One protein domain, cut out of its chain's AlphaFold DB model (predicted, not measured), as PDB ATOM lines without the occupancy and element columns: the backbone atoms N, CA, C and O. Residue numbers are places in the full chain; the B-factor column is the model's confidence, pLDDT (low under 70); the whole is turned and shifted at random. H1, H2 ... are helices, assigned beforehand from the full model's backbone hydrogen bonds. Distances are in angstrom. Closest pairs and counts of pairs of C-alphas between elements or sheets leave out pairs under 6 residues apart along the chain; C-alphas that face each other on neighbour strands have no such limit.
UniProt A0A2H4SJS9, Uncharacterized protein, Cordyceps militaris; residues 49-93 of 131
ATOM      1  N   LYS A  49     244.444 296.735 273.819       93.06
ATOM      2  CA  LYS A  49     243.677 296.327 275.002       93.06
ATOM      3  C   LYS A  49     242.823 297.482 275.529       93.06
ATOM      4  O   LYS A  49     241.634 297.294 275.785       93.06
ATOM      5  N   ASP A  50     243.413 298.668 275.639       93.31
ATOM      6  CA  ASP A  50     242.732 299.898 276.037       93.31
ATOM      7  C   ASP A  50     241.645 300.275 275.020       93.31
ATOM      8  O   ASP A  50     240.524 300.597 275.400       93.31
ATOM      9  N   HIS A  51     241.921 300.133 273.723       95.75
ATOM     10  CA  HIS A  51     240.956 300.383 272.658       95.75
ATOM     11  C   HIS A  51     239.719 299.490 272.796       95.75
ATOM     12  O   HIS A  51     238.597 299.991 272.792       95.75
ATOM     13  N   ALA A  52     239.905 298.179 272.988       96.38
ATOM     14  CA  ALA A  52     238.788 297.268 273.226       96.38
ATOM     15  C   ALA A  52     238.000 297.652 274.492       96.38
ATOM     16  O   ALA A  52     236.769 297.624 274.481       96.38
ATOM     17  N   LYS A  53     238.692 298.065 275.566       95.38
ATOM     18  CA  LYS A  53     238.061 298.553 276.802       95.38
ATOM     19  C   LYS A  53     237.175 299.773 276.526       95.38
ATOM     20  O   LYS A  53     236.008 299.746 276.908       95.38
ATOM     21  N   TYR A  54     237.691 300.793 275.843       95.94
ATOM     22  CA  TYR A  54     236.968 302.040 275.569       95.94
ATOM     23  C   TYR A  54     235.851 301.878 274.531       95.94
ATOM     24  O   TYR A  54     234.844 302.567 274.604       95.94
ATOM     25  N   VAL A  55     235.961 300.927 273.603       94.81
ATOM     26  CA  VAL A  55     234.862 300.627 272.670       94.81
ATOM     27  C   VAL A  55     233.702 299.923 273.381       94.81
ATOM     28  O   VAL A  55     232.542 300.222 273.109       94.81
ATOM     29  N   ILE A  56     233.993 298.994 274.298       96.94
ATOM     30  CA  ILE A  56     232.958 298.242 275.029       96.94
ATOM     31  C   ILE A  56     232.356 299.084 276.168       96.94
ATOM     32  O   ILE A  56     231.161 298.973 276.444       96.94
ATOM     33  N   LYS A  57     233.179 299.895 276.842       95.31
ATOM     34  CA  LYS A  57     232.813 300.761 277.976       95.31
ATOM     35  C   LYS A  57     233.421 302.157 277.791       95.31
ATOM     36  O   LYS A  57     234.486 302.436 278.361       95.31
ATOM     37  N   PRO A  58     232.791 303.026 276.988       92.62
ATOM     38  CA  PRO A  58     233.366 304.315 276.607       92.62
ATOM     39  C   PRO A  58     233.544 305.281 277.779       92.62
ATOM     40  O   PRO A  58     234.501 306.053 277.791       92.62
ATOM     41  N   GLU A  59     232.727 305.167 278.825       94.19
ATOM     42  CA  GLU A  59     232.873 305.941 280.059       94.19
ATOM     43  C   GLU A  59     234.215 305.707 280.767       94.19
ATOM     44  O   GLU A  59     234.725 306.593 281.448       94.19
ATOM     45  N   SER A  60     234.844 304.545 280.563       94.50
ATOM     46  CA  SER A  60     236.127 304.231 281.200       94.50
ATOM     47  C   SER A  60     237.311 305.035 280.650       94.50
ATOM     48  O   SER A  60     238.392 304.985 281.232       94.50
ATOM     49  N   ALA A  61     237.125 305.789 279.561       94.12
ATOM     50  CA  ALA A  61     238.123 306.727 279.049       94.12
ATOM     51  C   ALA A  61     238.229 308.017 279.893       94.12
ATOM     52  O   ALA A  61     239.204 308.760 279.756       94.12
ATOM     53  N   GLU A  62     237.261 308.288 280.779       94.25
ATOM     54  CA  GLU A  62     237.340 309.405 281.733       94.25
ATOM     55  C   GLU A  62     238.395 309.157 282.828       94.25
ATOM     56  O   GLU A  62     238.935 310.109 283.392       94.25
ATOM     57  N   GLU A  63     238.729 307.892 283.098       92.00
ATOM     58  CA  GLU A  63     239.694 307.491 284.125       92.00
ATOM     59  C   GLU A  63     241.142 307.618 283.611       92.00
ATOM     60  O   GLU A  63     241.481 307.004 282.595       92.00
ATOM     61  N   PRO A  64     242.031 308.370 284.287       90.81
ATOM     62  CA  PRO A  64     243.442 308.452 283.913       90.81
ATOM     63  C   PRO A  64     244.142 307.088 283.944       90.81
ATOM     64  O   PRO A  64     243.867 306.262 284.814       90.81
ATOM     65  N   ILE A  65     245.087 306.866 283.024       89.19
ATOM     66  CA  ILE A  65     245.945 305.672 283.063       89.19
ATOM     67  C   ILE A  65     246.943 305.839 284.225       89.19
ATOM     68  O   ILE A  65     247.544 306.914 284.325       89.19
ATOM     69  N   PRO A  66     247.127 304.817 285.085       88.75
ATOM     70  CA  PRO A  66     248.110 304.840 286.170       88.75
ATOM     71  C   PRO A  66     249.500 305.250 285.673       88.75
ATOM     72  O   PRO A  66     249.931 304.781 284.624       88.75
ATOM     73  N   GLU A  67     250.198 306.131 286.397       85.81
ATOM     74  CA  GLU A  67     251.471 306.728 285.944       85.81
ATOM     75  C   GLU A  67     252.561 305.693 285.627       85.81
ATOM     76  O   GLU A  67     253.399 305.930 284.761       85.81
ATOM     77  N   ASP A  68     252.530 304.540 286.294       86.75
ATOM     78  CA  ASP A  68     253.440 303.409 286.105       86.75
ATOM     79  C   ASP A  68     253.200 302.638 284.798       86.75
ATOM     80  O   ASP A  68     254.127 302.030 284.261       86.75
ATOM     81  N   GLU A  69     251.983 302.701 284.261       84.62
ATOM     82  CA  GLU A  69     251.601 302.115 282.973       84.62
ATOM     83  C   GLU A  69     251.463 303.172 281.865       84.62
ATOM     84  O   GLU A  69     251.289 302.845 280.685       84.62
ATOM     85  N   ASN A  70     251.491 304.454 282.230       88.50
ATOM     86  CA  ASN A  70     251.189 305.529 281.308       88.50
ATOM     87  C   ASN A  70     252.401 305.901 280.453       88.50
ATOM     88  O   ASN A  70     253.564 305.876 280.853       88.50
ATOM     89  N   ASN A  71     252.099 306.318 279.237       87.06
ATOM     90  CA  ASN A  71     253.036 306.945 278.326       87.06
ATOM     91  C   ASN A  71     252.254 307.912 277.443       87.06
ATOM     92  O   ASN A  71     251.038 307.798 277.285       87.06
ATOM     93  N   ALA A  72     252.967 308.851 276.825       89.56
ATOM     94  CA  ALA A  72     252.350 309.919 276.045       89.56
ATOM     95  C   ALA A  72     251.393 309.402 274.953       89.56
ATOM     96  O   ALA A  72     250.366 310.024 274.688       89.56
ATOM     97  N   LEU A  73     251.700 308.254 274.339       89.88
ATOM     98  CA  LEU A  73     250.876 307.682 273.280       89.88
ATOM     99  C   LEU A  73     249.577 307.063 273.822       89.88
ATOM    100  O   LEU A  73     248.513 307.314 273.257       89.88
ATOM    101  N   ARG A  74     249.642 306.290 274.915       92.25
ATOM    102  CA  ARG A  74     248.456 305.716 275.576       92.25
ATOM    103  C   ARG A  74     247.546 306.804 276.147       92.25
ATOM    104  O   ARG A  74     246.330 306.725 275.984       92.25
ATOM    105  N   GLU A  75     248.130 307.842 276.740       92.38
ATOM    106  CA  GLU A  75     247.409 309.019 277.234       92.38
ATOM    107  C   GLU A  75     246.630 309.712 276.110       92.38
ATOM    108  O   GLU A  75     245.415 309.889 276.208       92.38
ATOM    109  N   MET A  76     247.310 310.041 275.009       92.69
ATOM    110  CA  MET A  76     246.682 310.683 273.852       92.69
ATOM    111  C   MET A  76     245.600 309.791 273.226       92.69
ATOM    112  O   MET A  76     244.516 310.273 272.896       92.69
ATOM    113  N   HIS A  77     245.837 308.476 273.145       95.44
ATOM    114  CA  HIS A  77     244.825 307.522 272.693       95.44
ATOM    115  C   HIS A  77     243.574 307.535 273.586       95.44
ATOM    116  O   HIS A  77     242.455 307.562 273.070       95.44
ATOM    117  N   ARG A  78     243.733 307.559 274.918       95.38
ATOM    118  CA  ARG A  78     242.599 307.659 275.851       95.38
ATOM    119  C   ARG A  78     241.835 308.966 275.667       95.38
ATOM    120  O   ARG A  78     240.608 308.942 275.611       95.38
ATOM    121  N   GLN A  79     242.540 310.092 275.558       95.94
ATOM    122  CA  GLN A  79     241.911 311.403 275.380       95.94
ATOM    123  C   GLN A  79     241.033 311.453 274.125       95.94
ATOM    124  O   GLN A  79     239.943 312.023 274.174       95.94
ATOM    125  N   ALA A  80     241.449 310.796 273.037       94.88
ATOM    126  CA  ALA A  80     240.625 310.666 271.838       94.88
ATOM    127  C   ALA A  80     239.296 309.944 272.130       94.88
ATOM    128  O   ALA A  80     238.232 310.446 271.770       94.88
ATOM    129  N   HIS A  81     239.329 308.811 272.841       97.25
ATOM    130  CA  HIS A  81     238.103 308.103 273.236       97.25
ATOM    131  C   HIS A  81     237.236 308.910 274.200       97.25
ATOM    132  O   HIS A  81     236.022 308.954 274.018       97.25
ATOM    133  N   LYS A  82     237.840 309.590 275.181       95.62
ATOM    134  CA  LYS A  82     237.121 310.463 276.120       95.62
ATOM    135  C   LYS A  82     236.351 311.550 275.367       95.62
ATOM    136  O   LYS A  82     235.153 311.707 275.580       95.62
ATOM    137  N   MET A  83     237.011 312.245 274.441       93.88
ATOM    138  CA  MET A  83     236.390 313.296 273.628       93.88
ATOM    139  C   MET A  83     235.224 312.762 272.787       93.88
ATOM    140  O   MET A  83     234.165 313.392 272.718       93.88
ATOM    141  N   ILE A  84     235.399 311.599 272.151       93.12
ATOM    142  CA  ILE A  84     234.338 310.957 271.365       93.12
ATOM    143  C   ILE A  84     233.149 310.614 272.268       93.12
ATOM    144  O   ILE A  84     232.009 310.926 271.924       93.12
ATOM    145  N   PHE A  85     233.402 310.029 273.440       93.75
ATOM    146  CA  PHE A  85     232.361 309.676 274.398       93.75
ATOM    147  C   PHE A  85     231.603 310.900 274.927       93.75
ATOM    148  O   PHE A  85     230.371 310.895 274.943       93.75
ATOM    149  N   GLU A  86     232.300 311.965 275.319       92.44
ATOM    150  CA  GLU A  86     231.680 313.222 275.761       92.44
ATOM    151  C   GLU A  86     230.797 313.822 274.658       92.44
ATOM    152  O   GLU A  86     229.644 314.187 274.903       92.44
ATOM    153  N   THR A  87     231.296 313.817 273.417       90.94
ATOM    154  CA  THR A  87     230.543 314.280 272.243       90.94
ATOM    155  C   THR A  87     229.283 313.440 272.011       90.94
ATOM    156  O   THR A  87     228.211 313.997 271.777       90.94
ATOM    157  N   MET A  88     229.377 312.109 272.109       88.75
ATOM    158  CA  MET A  88     228.239 311.196 271.919       88.75
ATOM    159  C   MET A  88     227.223 311.248 273.066       88.75
ATOM    160  O   MET A  88     226.025 311.100 272.835       88.75
ATOM    161  N   SER A  89     227.682 311.454 274.298       88.12
ATOM    162  CA  SER A  89     226.829 311.485 275.492       88.12
ATOM    163  C   SER A  89     226.146 312.836 275.716       88.12
ATOM    164  O   SER A  89     225.294 312.954 276.596       88.12
ATOM    165  N   GLY A  90     226.499 313.870 274.944       80.44
ATOM    166  CA  GLY A  90     225.983 315.225 275.140       80.44
ATOM    167  C   GLY A  90     226.465 315.872 276.444       80.44
ATOM    168  O   GLY A  90     225.960 316.934 276.827       80.44
ATOM    169  N   LYS A  91     227.450 315.265 277.126       73.56
ATOM    170  CA  LYS A  91     228.207 315.902 278.206       73.56
ATOM    171  C   LYS A  91     228.973 317.050 277.558       73.56
ATOM    172  O   LYS A  91     229.932 316.849 276.823       73.56
ATOM    173  N   LYS A  92     228.479 318.269 277.764       54.34
ATOM    174  CA  LYS A  92     229.098 319.498 277.267       54.34
ATOM    175  C   LYS A  92     230.566 319.495 277.701       54.34
ATOM    176  O   LYS A  92     230.816 319.581 278.900       54.34
ATOM    177  N   ALA A  93     231.481 319.359 276.736       55.12
ATOM    178  CA  ALA A  93     232.924 319.399 276.939       55.12
ATOM    179  C   ALA A  93     233.272 320.673 277.720       55.12
ATOM    180  O   ALA A  93     233.231 321.784 277.186       55.12
TER     181      ALA A  93
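Overview. This is residues 49 to 93 of the 131 residues of an uncharacterized protein of Cordyceps militaris (UniProt A0A2H4SJS9). One long helix, H3, makes the longest axis, and a short helix, H1, runs side by side with it in the same direction. The very short H2 leads from the last turn of H1 across to H3 and packs on its residues 78 to 85; from there the link of residues 63 to 71 runs back along H3 to its first residue, and residues 68 to 73 stick out at that end. The printed part has 45 residues with three named helices, in the order H1, H2, H3, and no named strand; the class is all helix. The whole is compact, with a radius of gyration of the C-alphas of 10.3 A, yet elongated in outline, with spans of 32 by 20 by 14 A.

Along the chain. Find C-alpha 49 at (243.677, 296.327, 275.002); here H1 begins, residues 49 to 56, and it runs 10.9 A to C-alpha 56 at (232.958, 298.242, 275.029). After one residue comes H2, residues 58 to 62, which covers 8.2 A from first to last C-alpha. Pass the nine residues of the next link and look for C-alpha 72 at (252.350, 309.919, 276.045), where H3 begins. H3, residues 72 to 89, is the longest helix and runs 25.6 A to C-alpha 89 at (226.829, 311.485, 275.492).

Arrangement. Begin at H1 and H2, which touch only at the corner by their link, and only just, with 3 pairs of C-alphas within 8 A; the closest C-alphas are those of Tyr 54 and Ala 61, 6.0 A apart. H1 and H3 only just touch, also with 3 pairs within 8 A, and H3 does so with residues 78 to 81 alone. Their closest C-alphas are those of Tyr 54 and His 81, 6.6 A apart. The lines of H1 and H3 stand at a shallow tilt of 1 degree, the same way. H2 and H3 touch with 11 pairs of C-alphas within 8 A, on the side of H3 with residues 78 to 85 alone; look at Ala 61 and Lys 82, whose C-alphas are the closest at 4.9 A. In the backbones of H1 and H3 every O i to N i+4 pair is within hydrogen-bond range. In H2 it is 0 of 1, while 2 of its 2 O i to N i+3 pairs are within range.

Size, cuts and confidence. The two C-alphas farthest apart are those of Asp 68 and Gly 90, at 31.8 A. The printed part has no cut. The link from H1 to H2 is tight and the link from H2 to H3 is short. Residues 68 to 73, of which 72 to 73 belong to H3, stand free. The mean pLDDT of the printed part is 90.1, and you will find low confidence, under 70, at residues 92 to 93.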